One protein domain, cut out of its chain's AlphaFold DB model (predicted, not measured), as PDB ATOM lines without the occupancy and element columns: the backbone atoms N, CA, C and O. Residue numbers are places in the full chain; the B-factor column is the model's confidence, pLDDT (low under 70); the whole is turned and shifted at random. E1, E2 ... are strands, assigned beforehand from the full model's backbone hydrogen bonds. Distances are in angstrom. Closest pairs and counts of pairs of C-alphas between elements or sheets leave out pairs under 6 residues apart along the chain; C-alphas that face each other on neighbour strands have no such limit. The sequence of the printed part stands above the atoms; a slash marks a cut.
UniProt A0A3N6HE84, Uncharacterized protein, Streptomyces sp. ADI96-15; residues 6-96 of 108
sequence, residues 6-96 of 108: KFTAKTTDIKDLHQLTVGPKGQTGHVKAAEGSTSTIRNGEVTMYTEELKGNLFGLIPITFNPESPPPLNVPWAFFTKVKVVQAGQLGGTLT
ATOM      1  N   LYS A   6     -47.439 -17.417  47.919       72.81
ATOM      2  CA  LYS A   6     -46.702 -17.015  49.123       72.81
ATOM      3  C   LYS A   6     -45.247 -16.766  48.747       72.81
ATOM      4  O   LYS A   6     -44.587 -17.663  48.229       72.81
ATOM      5  N   PHE A   7     -44.742 -15.576  49.046       71.75
ATOM      6  CA  PHE A   7     -43.354 -15.197  48.793       71.75
ATOM      7  C   PHE A   7     -42.719 -14.584  50.039       71.75
ATOM      8  O   PHE A   7     -43.337 -13.744  50.690       71.75
ATOM      9  N   THR A   8     -41.486 -14.988  50.349       69.62
ATOM     10  CA  THR A   8     -40.682 -14.460  51.457       69.62
ATOM     11  C   THR A   8     -39.444 -13.731  50.950       69.62
ATOM     12  O   THR A   8     -38.711 -14.239  50.099       69.62
ATOM     13  N   ALA A   9     -39.187 -12.546  51.501       72.38
ATOM     14  CA  ALA A   9     -37.978 -11.776  51.225       72.38
ATOM     15  C   ALA A   9     -37.469 -11.067  52.480       72.38
ATOM     16  O   ALA A   9     -38.250 -10.569  53.285       72.38
ATOM     17  N   LYS A  10     -36.142 -10.957  52.615       77.25
ATOM     18  CA  LYS A  10     -35.508 -10.191  53.706       77.25
ATOM     19  C   LYS A  10     -35.610  -8.682  53.501       77.25
ATOM     20  O   LYS A  10     -35.731  -7.927  54.459       77.25
ATOM     21  N   THR A  11     -35.524  -8.245  52.249       77.81
ATOM     22  CA  THR A  11     -35.726  -6.855  51.839       77.81
ATOM     23  C   THR A  11     -36.429  -6.837  50.492       77.81
ATOM     24  O   THR A  11     -36.164  -7.686  49.638       77.81
ATOM     25  N   THR A  12     -37.345  -5.888  50.314       79.06
ATOM     26  CA  THR A  12     -38.082  -5.733  49.055       79.06
ATOM     27  C   THR A  12     -38.156  -4.269  48.676       79.06
ATOM     28  O   THR A  12     -38.465  -3.431  49.522       79.06
ATOM     29  N   ASP A  13     -37.911  -3.990  47.406       82.19
ATOM     30  CA  ASP A  13     -38.085  -2.678  46.800       82.19
ATOM     31  C   ASP A  13     -39.141  -2.762  45.713       82.19
ATOM     32  O   ASP A  13     -39.116  -3.659  44.870       82.19
ATOM     33  N   ILE A  14     -40.086  -1.829  45.750       80.25
ATOM     34  CA  ILE A  14     -41.224  -1.803  44.842       80.25
ATOM     35  C   ILE A  14     -41.319  -0.412  44.236       80.25
ATOM     36  O   ILE A  14     -41.747   0.541  44.888       80.25
ATOM     37  N   LYS A  15     -40.920  -0.296  42.973       81.94
ATOM     38  CA  LYS A  15     -41.053   0.947  42.220       81.94
ATOM     39  C   LYS A  15     -42.486   1.116  41.725       81.94
ATOM     40  O   LYS A  15     -43.053   0.172  41.166       81.94
ATOM     41  N   ASP A  16     -43.022   2.325  41.895       83.06
ATOM     42  CA  ASP A  16     -44.379   2.698  41.483       83.06
ATOM     43  C   ASP A  16     -45.435   1.736  42.058       83.06
ATOM     44  O   ASP A  16     -46.269   1.194  41.331       83.06
ATOM     45  N   LEU A  17     -45.359   1.470  43.370       82.56
ATOM     46  CA  LEU A  17     -46.274   0.553  44.053       82.56
ATOM     47  C   LEU A  17     -47.733   0.947  43.778       82.56
ATOM     48  O   LEU A  17     -48.153   2.058  44.104       82.56
ATOM     49  N   HIS A  18     -48.513   0.005  43.245       82.75
ATOM     50  CA  HIS A  18     -49.959   0.131  43.091       82.75
ATOM     51  C   HIS A  18     -50.640  -1.171  43.505       82.75
ATOM     52  O   HIS A  18     -50.810  -2.110  42.728       82.75
ATOM     53  N   GLN A  19     -51.017  -1.234  44.771       79.69
ATOM     54  CA  GLN A  19     -51.730  -2.367  45.331       79.69
ATOM     55  C   GLN A  19     -53.236  -2.170  45.173       79.69
ATOM     56  O   GLN A  19     -53.766  -1.088  45.431       79.69
ATOM     57  N   LEU A  20     -53.916  -3.239  44.763       81.19
ATOM     58  CA  LEU A  20     -55.360  -3.305  44.620       81.19
ATOM     59  C   LEU A  20     -55.946  -4.256  45.661       81.19
ATOM     60  O   LEU A  20     -55.499  -5.393  45.837       81.19
ATOM     61  N   THR A  21     -56.984  -3.802  46.341       75.44
ATOM     62  CA  THR A  21     -57.725  -4.596  47.318       75.44
ATOM     63  C   THR A  21     -59.200  -4.611  46.954       75.44
ATOM     64  O   THR A  21     -59.703  -3.706  46.295       75.44
ATOM     65  N   VAL A  22     -59.915  -5.654  47.371       75.19
ATOM     66  CA  VAL A  22     -61.377  -5.644  47.286       75.19
ATOM     67  C   VAL A  22     -61.885  -4.836  48.472       75.19
ATOM     68  O   VAL A  22     -61.695  -5.221  49.626       75.19
ATOM     69  N   GLY A  23     -62.463  -3.683  48.173       68.56
ATOM     70  CA  GLY A  23     -63.090  -2.798  49.132       68.56
ATOM     71  C   GLY A  23     -64.475  -3.287  49.562       68.56
ATOM     72  O   GLY A  23     -65.046  -4.217  48.979       68.56
ATOM     73  N   PRO A  24     -65.056  -2.645  50.588       66.31
ATOM     74  CA  PRO A  24     -66.435  -2.890  50.982       66.31
ATOM     75  C   PRO A  24     -67.370  -2.715  49.780       66.31
ATOM     76  O   PRO A  24     -67.182  -1.809  48.971       66.31
ATOM     77  N   LYS A  25     -68.399  -3.563  49.668       76.44
ATOM     78  CA  LYS A  25     -69.398  -3.510  48.581       76.44
ATOM     79  C   LYS A  25     -68.847  -3.786  47.168       76.44
ATOM     80  O   LYS A  25     -69.481  -3.398  46.196       76.44
ATOM     81  N   GLY A  26     -67.699  -4.459  47.043       77.69
ATOM     82  CA  GLY A  26     -67.154  -4.877  45.741       77.69
ATOM     83  C   GLY A  26     -66.386  -3.789  44.983       77.69
ATOM     84  O   GLY A  26     -66.006  -4.004  43.838       77.69
ATOM     85  N   GLN A  27     -66.132  -2.641  45.616       86.06
ATOM     86  CA  GLN A  27     -65.272  -1.591  45.065       86.06
ATOM     87  C   GLN A  27     -63.813  -2.053  44.992       86.06
ATOM     88  O   GLN A  27     -63.403  -2.959  45.718       86.06
ATOM     89  N   THR A  28     -62.997  -1.402  44.167       85.50
ATOM     90  CA  THR A  28     -61.546  -1.623  44.158       85.50
ATOM     91  C   THR A  28     -60.870  -0.574  45.035       85.50
ATOM     92  O   THR A  28     -60.906   0.615  44.736       85.50
ATOM     93  N   GLY A  29     -60.256  -1.002  46.136       85.19
ATOM     94  CA  GLY A  29     -59.362  -0.172  46.935       85.19
ATOM     95  C   GLY A  29     -57.992  -0.068  46.275       85.19
ATOM     96  O   GLY A  29     -57.468  -1.050  45.755       85.19
ATOM     97  N   HIS A  30     -57.403   1.119  46.302       86.00
ATOM     98  CA  HIS A  30     -56.102   1.420  45.726       86.00
ATOM     99  C   HIS A  30     -55.177   1.954  46.808       86.00
ATOM    100  O   HIS A  30     -55.448   2.998  47.387       86.00
ATOM    101  N   VAL A  31     -54.053   1.277  47.016       85.56
ATOM    102  CA  VAL A  31     -52.925   1.754  47.819       85.56
ATOM    103  C   VAL A  31     -51.792   2.045  46.845       85.56
ATOM    104  O   VAL A  31     -51.179   1.127  46.299       85.56
ATOM    105  N   LYS A  32     -51.558   3.326  46.562       85.81
ATOM    106  CA  LYS A  32     -50.627   3.776  45.526       85.81
ATOM    107  C   LYS A  32     -49.517   4.636  46.131       85.81
ATOM    108  O   LYS A  32     -49.787   5.493  46.966       85.81
ATOM    109  N   ALA A  33     -48.275   4.405  45.721       88.06
ATOM    110  CA  ALA A  33     -47.162   5.295  46.035       88.06
ATOM    111  C   ALA A  33     -47.142   6.508  45.093       88.06
ATOM    112  O   ALA A  33     -47.760   6.494  44.025       88.06
ATOM    113  N   ALA A  34     -46.396   7.546  45.462       88.50
ATOM    114  CA  ALA A  34     -46.110   8.646  44.551       88.50
ATOM    115  C   ALA A  34     -45.446   8.127  43.265       88.50
ATOM    116  O   ALA A  34     -44.630   7.202  43.298       88.50
ATOM    117  N   GLU A  35     -45.785   8.728  42.130       85.31
ATOM    118  CA  GLU A  35     -45.183   8.371  40.848       85.31
ATOM    119  C   GLU A  35     -43.666   8.612  40.862       85.31
ATOM    120  O   GLU A  35     -43.178   9.597  41.417       85.31
ATOM    121  N   GLY A  36     -42.908   7.673  40.298       84.62
ATOM    122  CA  GLY A  36     -41.449   7.668  40.296       84.62
ATOM    123  C   GLY A  36     -40.818   7.252  41.628       84.62
ATOM    124  O   GLY A  36     -39.594   7.120  41.697       84.62
ATOM    125  N   SER A  37     -41.612   7.023  42.679       86.75
ATOM    126  CA  SER A  37     -41.101   6.664  44.001       86.75
ATOM    127  C   SER A  37     -40.870   5.159  44.162       86.75
ATOM    128  O   SER A  37     -41.396   4.321  43.424       86.75
ATOM    129  N   THR A  38     -40.036   4.815  45.144       87.75
ATOM    130  CA  THR A  38     -39.745   3.426  45.514       87.75
ATOM    131  C   THR A  38     -40.237   3.166  46.928       87.75
ATOM    132  O   THR A  38     -39.743   3.763  47.884       87.75
ATOM    133  N   SER A  39     -41.208   2.266  47.053       85.81
ATOM    134  CA  SER A  39     -41.643   1.719  48.332       85.81
ATOM    135  C   SER A  39     -40.667   0.651  48.798       85.81
ATOM    136  O   SER A  39     -40.168  -0.140  47.996       85.81
ATOM    137  N   THR A  40     -40.412   0.598  50.099       85.88
ATOM    138  CA  THR A  40     -39.411  -0.300  50.675       85.88
ATOM    139  C   THR A  40     -40.008  -1.124  51.796       85.88
ATOM    140  O   THR A  40     -40.683  -0.577  52.666       85.88
ATOM    141  N   ILE A  41     -39.699  -2.416  51.823       83.31
ATOM    142  CA  ILE A  41     -39.954  -3.288  52.968       83.31
ATOM    143  C   ILE A  41     -38.618  -3.609  53.628       83.31
ATOM    144  O   ILE A  41     -37.687  -4.084  52.963       83.31
ATOM    145  N   ARG A  42     -38.504  -3.277  54.915       85.06
ATOM    146  CA  ARG A  42     -37.276  -3.372  55.724       85.06
ATOM    147  C   ARG A  42     -37.561  -4.004  57.089       85.06
ATOM    148  O   ARG A  42     -38.710  -4.267  57.411       85.06
ATOM    149  N   ASN A  43     -36.525  -4.193  57.907       82.31
ATOM    150  CA  ASN A  43     -36.632  -4.585  59.323       82.31
ATOM    151  C   ASN A  43     -37.291  -5.950  59.587       82.31
ATOM    152  O   ASN A  43     -38.034  -6.112  60.552       82.31
ATOM    153  N   GLY A  44     -37.012  -6.942  58.747       76.94
ATOM    154  CA  GLY A  44     -37.450  -8.317  58.970       76.94
ATOM    155  C   GLY A  44     -37.829  -9.012  57.677       76.94
ATOM    156  O   GLY A  44     -38.025  -8.369  56.647       76.94
ATOM    157  N   GLU A  45     -37.927 -10.336  57.746       79.50
ATOM    158  CA  GLU A  45     -38.482 -11.113  56.647       79.50
ATOM    159  C   GLU A  45     -39.958 -10.753  56.475       79.50
ATOM    160  O   GLU A  45     -40.739 -10.785  57.429       79.50
ATOM    161  N   VAL A  46     -40.325 -10.381  55.254       76.88
ATOM    162  CA  VAL A  46     -41.710 -10.150  54.877       76.88
ATOM    163  C   VAL A  46     -42.232 -11.362  54.134       76.88
ATOM    164  O   VAL A  46     -41.612 -11.831  53.184       76.88
ATOM    165  N   THR A  47     -43.396 -11.847  54.555       74.94
ATOM    166  CA  THR A  47     -44.217 -12.753  53.757       74.94
ATOM    167  C   THR A  47     -45.293 -11.939  53.051       74.94
ATOM    168  O   THR A  47     -46.136 -11.319  53.704       74.94
ATOM    169  N   MET A  48     -45.277 -11.962  51.722       73.81
ATOM    170  CA  MET A  48     -46.327 -11.396  50.883       73.81
ATOM    171  C   MET A  48     -47.205 -12.520  50.338       73.81
ATOM    172  O   MET A  48     -46.698 -13.530  49.842       73.81
ATOM    173  N   TYR A  49     -48.518 -12.320  50.417       71.94
ATOM    174  CA  TYR A  49     -49.505 -13.142  49.723       71.94
ATOM    175  C   TYR A  49     -49.999 -12.365  48.511       71.94
ATOM    176  O   TYR A  49     -50.313 -11.193  48.654       71.94
ATOM    177  N   THR A  50     -50.027 -12.942  47.316       67.81
ATOM    178  CA  THR A  50     -50.515 -12.210  46.138       67.81
ATOM    179  C   THR A  50     -51.049 -13.150  45.071       67.81
ATOM    180  O   THR A  50     -50.555 -14.261  44.935       67.81
ATOM    181  N   GLU A  51     -52.069 -12.740  44.318       69.88
ATOM    182  CA  GLU A  51     -52.565 -13.542  43.188       69.88
ATOM    183  C   GLU A  51     -51.564 -13.575  42.019       69.88
ATOM    184  O   GLU A  51     -51.352 -14.621  41.408       69.88
ATOM    185  N   GLU A  52     -50.911 -12.449  41.728       67.19
ATOM    186  CA  GLU A  52     -49.968 -12.318  40.620       67.19
ATOM    187  C   GLU A  52     -48.883 -11.308  40.988       67.19
ATOM    188  O   GLU A  52     -49.172 -10.185  41.404       67.19
ATOM    189  N   LEU A  53     -47.621 -11.695  40.804       68.31
ATOM    190  CA  LEU A  53     -46.491 -10.801  41.001       68.31
ATOM    191  C   LEU A  53     -45.737 -10.650  39.684       68.31
ATOM    192  O   LEU A  53     -45.080 -11.582  39.222       68.31
ATOM    193  N   LYS A  54     -45.799  -9.449  39.104       66.56
ATOM    194  CA  LYS A  54     -44.971  -9.047  37.959       66.56
ATOM    195  C   LYS A  54     -43.857  -8.139  38.426       66.56
ATOM    196  O   LYS A  54     -44.102  -7.182  39.156       66.56
ATOM    197  N   GLY A  55     -42.645  -8.398  37.967       65.94
ATOM    198  CA  GLY A  55     -41.543  -7.476  38.176       65.94
ATOM    199  C   GLY A  55     -40.258  -7.958  37.534       65.94
ATOM    200  O   GLY A  55     -40.245  -8.954  36.819       65.94
ATOM    201  N   ASN A  56     -39.179  -7.224  37.791       65.00
ATOM    202  CA  ASN A  56     -37.865  -7.537  37.254       65.00
ATOM    203  C   ASN A  56     -36.957  -8.024  38.374       65.00
ATOM    204  O   ASN A  56     -36.463  -7.210  39.155       65.00
ATOM    205  N   LEU A  57     -36.682  -9.326  38.430       65.50
ATOM    206  CA  LEU A  57     -35.711  -9.844  39.384       65.50
ATOM    207  C   LEU A  57     -34.336  -9.226  39.067       65.50
ATOM    208  O   LEU A  57     -33.893  -9.223  37.915       65.50
ATOM    209  N   PHE A  58     -33.710  -8.617  40.079       66.06
ATOM    210  CA  PHE A  58     -32.483  -7.810  39.956       66.06
ATOM    211  C   PHE A  58     -32.579  -6.608  38.995       66.06
ATOM    212  O   PHE A  58     -31.561  -6.101  38.536       66.06
ATOM    213  N   GLY A  59     -33.789  -6.152  38.655       60.12
ATOM    214  CA  GLY A  59     -34.001  -5.038  37.727       60.12
ATOM    215  C   GLY A  59     -33.772  -5.366  36.246       60.12
ATOM    216  O   GLY A  59     -34.002  -4.495  35.411       60.12
ATOM    217  N   LEU A  60     -33.375  -6.600  35.908       64.19
ATOM    218  CA  LEU A  60     -32.988  -6.995  34.546       64.19
ATOM    219  C   LEU A  60     -33.847  -8.119  33.957       64.19
ATOM    220  O   LEU A  60     -34.047  -8.150  32.746       64.19
ATOM    221  N   ILE A  61     -34.353  -9.040  34.784       63.78
ATOM    222  CA  ILE A  61     -35.040 -10.247  34.302       63.78
ATOM    223  C   ILE A  61     -36.543 -10.121  34.568       63.78
ATOM    224  O   ILE A  61     -36.945 -10.249  35.729       63.78
ATOM    225  N   PRO A  62     -37.384  -9.894  33.540       66.50
ATOM    226  CA  PRO A  62     -38.827  -9.867  33.720       66.50
ATOM    227  C   PRO A  62     -39.313 -11.252  34.130       66.50
ATOM    228  O   PRO A  62     -39.051 -12.250  33.459       66.50
ATOM    229  N   ILE A  63     -40.026 -11.307  35.246       68.44
ATOM    230  CA  ILE A  63     -40.544 -12.541  35.811       68.44
ATOM    231  C   ILE A  63     -42.007 -12.321  36.202       68.44
ATOM    232  O   ILE A  63     -42.397 -11.251  36.683       68.44
ATOM    233  N   THR A  64     -42.828 -13.333  35.947       69.12
ATOM    234  CA  THR A  64     -44.216 -13.379  36.403       69.12
ATOM    235  C   THR A  64     -44.345 -14.589  37.301       69.12
ATOM    236  O   THR A  64     -44.150 -15.714  36.848       69.12
ATOM    237  N   PHE A  65     -44.648 -14.348  38.568       69.56
ATOM    238  CA  PHE A  65     -44.943 -15.408  39.514       69.56
ATOM    239  C   PHE A  65     -46.449 -15.521  39.696       69.56
ATOM    240  O   PHE A  65     -47.141 -14.525  39.928       69.56
ATOM    241  N   ASN A  66     -46.940 -16.748  39.604       67.50
ATOM    242  CA  ASN A  66     -48.330 -17.109  39.835       67.50
ATOM    243  C   ASN A  66     -48.373 -18.446  40.606       67.50
ATOM    244  O   ASN A  66     -47.334 -19.089  40.770       67.50
ATOM    245  N   PRO A  67     -49.537 -18.885  41.106       64.69
ATOM    246  CA  PRO A  67     -49.625 -20.135  41.862       64.69
ATOM    247  C   PRO A  67     -49.136 -21.388  41.110       64.69
ATOM    248  O   PRO A  67     -48.722 -22.346  41.754       64.69
ATOM    249  N   GLU A  68     -49.154 -21.382  39.774       66.56
ATOM    250  CA  GLU A  68     -48.663 -22.475  38.918       66.56
ATOM    251  C   GLU A  68     -47.138 -22.415  38.697       66.56
ATOM    252  O   GLU A  68     -46.514 -23.407  38.331       66.56
ATOM    253  N   SER A  69     -46.525 -21.253  38.927       65.75
ATOM    254  CA  SER A  69     -45.095 -20.961  38.785       65.75
ATOM    255  C   SER A  69     -44.612 -20.144  39.991       65.75
ATOM    256  O   SER A  69     -44.409 -18.926  39.883       65.75
ATOM    257  N   PRO A  70     -44.473 -20.785  41.169       63.62
ATOM    258  CA  PRO A  70     -44.067 -20.102  42.385       63.62
ATOM    259  C   PRO A  70     -42.637 -19.555  42.270       63.62
ATOM    260  O   PRO A  70     -41.796 -20.150  41.591       63.62
ATOM    261  N   PRO A  71     -42.326 -18.434  42.944       63.53
ATOM    262  CA  PRO A  71     -40.976 -17.913  42.981       63.53
ATOM    263  C   PRO A  71     -40.039 -18.914  43.652       63.53
ATOM    264  O   PRO A  71     -40.457 -19.620  44.575       63.53
ATOM    265  N   PRO A  72     -38.758 -18.947  43.245       58.31
ATOM    266  CA  PRO A  72     -37.750 -19.688  43.982       58.31
ATOM    267  C   PRO A  72     -37.747 -19.199  45.436       58.31
ATOM    268  O   PRO A  72     -37.604 -18.007  45.719       58.31
ATOM    269  N   LEU A  73     -37.997 -20.139  46.347       55.44
ATOM    270  CA  LEU A  73     -38.215 -19.884  47.762       55.44
ATOM    271  C   LEU A  73     -36.918 -19.312  48.366       55.44
ATOM    272  O   LEU A  73     -35.905 -20.003  48.411       55.44
ATOM    273  N   ASN A  74     -36.979 -18.060  48.832       59.56
ATOM    274  CA  ASN A  74     -35.912 -17.273  49.472       59.56
ATOM    275  C   ASN A  74     -34.902 -16.601  48.526       59.56
ATOM    276  O   ASN A  74     -33.761 -17.042  48.377       59.56
ATOM    277  N   VAL A  75     -35.274 -15.441  47.982       60.53
ATOM    278  CA  VAL A  75     -34.301 -14.510  47.387       60.53
ATOM    279  C   VAL A  75     -33.795 -13.514  48.449       60.53
ATOM    280  O   VAL A  75     -34.586 -13.020  49.258       60.53
ATOM    281  N   PRO A  76     -32.485 -13.199  48.489       63.88
ATOM    282  CA  PRO A  76     -31.918 -12.287  49.491       63.88
ATOM    283  C   PRO A  76     -32.389 -10.833  49.318       63.88
ATOM    284  O   PRO A  76     -32.526 -10.105  50.303       63.88
ATOM    285  N   TRP A  77     -32.677 -10.428  48.081       64.06
ATOM    286  CA  TRP A  77     -33.249  -9.134  47.716       64.06
ATOM    287  C   TRP A  77     -34.183  -9.323  46.523       64.06
ATOM    288  O   TRP A  77     -33.874 -10.083  45.604       64.06
ATOM    289  N   ALA A  78     -35.316  -8.627  46.545       67.50
ATOM    290  CA  ALA A  78     -36.240  -8.571  45.429       67.50
ATOM    291  C   ALA A  78     -36.526  -7.118  45.050       67.50
ATOM    292  O   ALA A  78     -36.869  -6.296  45.903       67.50
ATOM    293  N   PHE A  79     -36.399  -6.823  43.760       69.38
ATOM    294  CA  PHE A  79     -36.823  -5.563  43.168       69.38
ATOM    295  C   PHE A  79     -37.997  -5.847  42.253       69.38
ATOM    296  O   PHE A  79     -37.936  -6.737  41.410       69.38
ATOM    297  N   PHE A  80     -39.073  -5.097  42.405       67.06
ATOM    298  CA  PHE A  80     -40.232  -5.251  41.552       67.06
ATOM    299  C   PHE A  80     -40.654  -3.894  41.001       67.06
ATOM    300  O   PHE A  80     -40.621  -2.873  41.683       67.06
ATOM    301  N   THR A  81     -41.042  -3.879  39.731       62.81
ATOM    302  CA  THR A  81     -41.506  -2.680  39.027       62.81
ATOM    303  C   THR A  81     -42.881  -2.961  38.458       62.81
ATOM    304  O   THR A  81     -43.074  -4.047  37.914       62.81
ATOM    305  N   LYS A  82     -43.792  -1.979  38.497       57.47
ATOM    306  CA  LYS A  82     -45.152  -2.109  37.938       57.47
ATOM    307  C   LYS A  82     -45.935  -3.273  38.555       57.47
ATOM    308  O   LYS A  82     -46.613  -4.029  37.858       57.47
ATOM    309  N   VAL A  83     -45.814  -3.437  39.870       59.84
ATOM    310  CA  VAL A  83     -46.488  -4.526  40.576       59.84
ATOM    311  C   VAL A  83     -47.955  -4.174  40.742       59.84
ATOM    312  O   VAL A  83     -48.284  -3.189  41.398       59.84
ATOM    313  N   LYS A  84     -48.825  -5.009  40.177       60.16
ATOM    314  CA  LYS A  84     -50.254  -5.020  40.478       60.16
ATOM    315  C   LYS A  84     -50.502  -6.144  41.473       60.16
ATOM    316  O   LYS A  84     -50.657  -7.294  41.088       60.16
ATOM    317  N   VAL A  85     -50.503  -5.803  42.752       62.56
ATOM    318  CA  VAL A  85     -50.780  -6.767  43.818       62.56
ATOM    319  C   VAL A  85     -52.286  -6.819  44.022       62.56
ATOM    320  O   VAL A  85     -52.859  -5.846  44.503       62.56
ATOM    321  N   VAL A  86     -52.928  -7.927  43.658       57.94
ATOM    322  CA  VAL A  86     -54.333  -8.187  44.010       57.94
ATOM    323  C   VAL A  86     -54.343  -9.053  45.265       57.94
ATOM    324  O   VAL A  86     -53.754 -10.132  45.267       57.94
ATOM    325  N   GLN A  87     -54.960  -8.527  46.328       61.75
ATOM    326  CA  GLN A  87     -55.041  -9.129  47.666       61.75
ATOM    327  C   GLN A  87     -53.688  -9.525  48.280       61.75
ATOM    328  O   GLN A  87     -53.250 -10.667  48.167       61.75
ATOM    329  N   ALA A  88     -53.087  -8.600  49.035       56.00
ATOM    330  CA  ALA A  88     -51.951  -8.900  49.897       56.00
ATOM    331  C   ALA A  88     -52.247  -8.630  51.363       56.00
ATOM    332  O   ALA A  88     -52.375  -7.487  51.795       56.00
ATOM    333  N   GLY A  89     -52.300  -9.705  52.144       59.62
ATOM    334  CA  GLY A  89     -51.836  -9.620  53.519       59.62
ATOM    335  C   GLY A  89     -50.312  -9.490  53.506       59.62
ATOM    336  O   GLY A  89     -49.637 -10.196  52.754       59.62
ATOM    337  N   GLN A  90     -49.777  -8.593  54.329       66.31
ATOM    338  CA  GLN A  90     -48.356  -8.537  54.651       66.31
ATOM    339  C   GLN A  90     -48.169  -9.074  56.067       66.31
ATOM    340  O   GLN A  90     -48.825  -8.602  56.996       66.31
ATOM    341  N   LEU A  91     -47.265 -10.036  56.239       70.19
ATOM    342  CA  LEU A  91     -46.829 -10.490  57.556       70.19
ATOM    343  C   LEU A  91     -45.335 -10.214  57.708       70.19
ATOM    344  O   LEU A  91     -44.529 -10.731  56.936       70.19
ATOM    345  N   GLY A  92     -44.982  -9.417  58.715       72.31
ATOM    346  CA  GLY A  92     -43.595  -9.051  58.994       72.31
ATOM    347  C   GLY A  92     -43.061  -7.912  58.119       72.31
ATOM    348  O   GLY A  92     -43.664  -7.511  57.121       72.31
ATOM    349  N   GLY A  93     -41.922  -7.367  58.545       77.00
ATOM    350  CA  GLY A  93     -41.284  -6.203  57.935       77.00
ATOM    351  C   GLY A  93     -42.053  -4.887  58.127       77.00
ATOM    352  O   GLY A  93     -43.251  -4.848  58.396       77.00
ATOM    353  N   THR A  94     -41.347  -3.773  57.976       81.69
ATOM    354  CA  THR A  94     -41.893  -2.414  57.932       81.69
ATOM    355  C   THR A  94     -42.024  -1.987  56.477       81.69
ATOM    356  O   THR A  94     -41.010  -1.867  55.790       81.69
ATOM    357  N   LEU A  95     -43.257  -1.754  56.013       82.19
ATOM    358  CA  LEU A  95     -43.531  -1.184  54.693       82.19
ATOM    359  C   LEU A  95     -43.521   0.348  54.769       82.19
ATOM    360  O   LEU A  95     -44.285   0.948  55.522       82.19
ATOM    361  N   THR A  96     -42.685   0.976  53.948       86.38
ATOM    362  CA  THR A  96     -42.639   2.428  53.744       86.38
ATOM    363  C   THR A  96     -43.136   2.746  52.341       86.38
ATOM    364  O   THR A  96     -42.573   2.258  51.362       86.38
TER     365      THR A  96
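This is residues 6 to 96 of the 108 residues of an uncharacterized protein of Streptomyces sp. ADI96-15 (UniProt A0A3N6HE84). Short strands wrap loosely round a small core: the four-strand sheet of E9, E2, E5 and E11 makes one wall, the pair E1 and E6 makes another, and E10 comes near the end of E6 and the start of E7. From this body the hairpin E3 and E4 reaches to one end of the longest axis, with Lys 25 in its turn, while the hairpin E7 and E8 lies beyond E9, with Leu 60 in its turn toward the other end. The printed part has 91 residues, with no named helix and eleven named strands, E1 to E11 in chain order, and the class is all strand. The largest sheet has the order E9, E2, E5, E11 and is mixed; a second mixed sheet has the order E4, E3, E10; and E1 with E6 and E7 with E8 form two antiparallel pairs. The whole is compact, with a radius of gyration of the C-alphas of 12.6 A and spans of 38 by 30 by 25 A.

In the largest sheet, E9 is residues 78 to 81, E2 is residues 12 to 15, E5 is residues 38 to 42 and is 12.5 A long from first to last C-alpha, and E11 is residues 94 to 96, ending at C-alpha 96 at (-42.639, 2.428, 53.744). In the second sheet, E4 is residues 28 to 32, 12.3 A long; E3 is residues 18 to 22, 13.5 A long; and E10 is residues 84 to 86. E1 is residues 6 to 9, with C-alpha 6 at (-46.702, -17.015, 49.123), and E6 is residues 46 to 50, 12.6 A long. E7 is residues 53 to 57, 10.9 A long, and E8 is residues 61 to 65, 12.3 A long, with C-alpha 61 at (-35.040, -10.247, 34.302).

In the largest sheet E9 and E11 are the edge strands. E2 and E5 are antiparallel at 169 degrees, with N 14 and O 39 within hydrogen-bond range at 2.8 A. E9 and E2 are parallel at 14 degrees, with N 80 and O 13 at 2.9 A. E5 and E11 are antiparallel at 167 degrees, with N 94 and O 42 at 2.7 A. From edge to edge the strands' lines turn by 29 degrees. E7 and E9 have 11 pairs of C-alphas within 8 A, and their closest C-alphas, those of Gly 55 and Phe 80, are 4.3 A apart. E7 and E8 form a hairpin, with N 63 and O 55 at 2.8 A. E1 runs on into E2 across a break of 2 residues, at 100 degrees. E1 and E6 are antiparallel at 148 degrees, with N 48 and O 7 at 2.8 A. Residues 47 to 48 of E6 also make a short antiparallel pairing with residues 90 to 91. E2 and E6 are apart, but only just, at 8.2 A. E2 runs on into E3 across a break of 2 residues, at 99 degrees. E3 and E4 form a hairpin, with N 19 and O 31 at 2.8 A. E3 and E10 are parallel at 20 degrees, with N 20 and O 85 at 2.8 A. The closest C-alphas of E6 and E10, those of Thr 50 and Val 85, are 5.9 A apart.

The two C-alphas farthest apart are those of Lys 25 and Leu 60, at 39.2 A. The printed part has no cut. The link from E8 to E9, residues 66 to 77, is long, and its C-alphas lie 12 to 17 A from the mean of all C-alphas. The link from E10 to E11 is short, and the other links are tight. The mean pLDDT of the printed part is 72.8; it is under 70 at 44 residues: residue 8, residues 23 to 24 and residues 50 to 90.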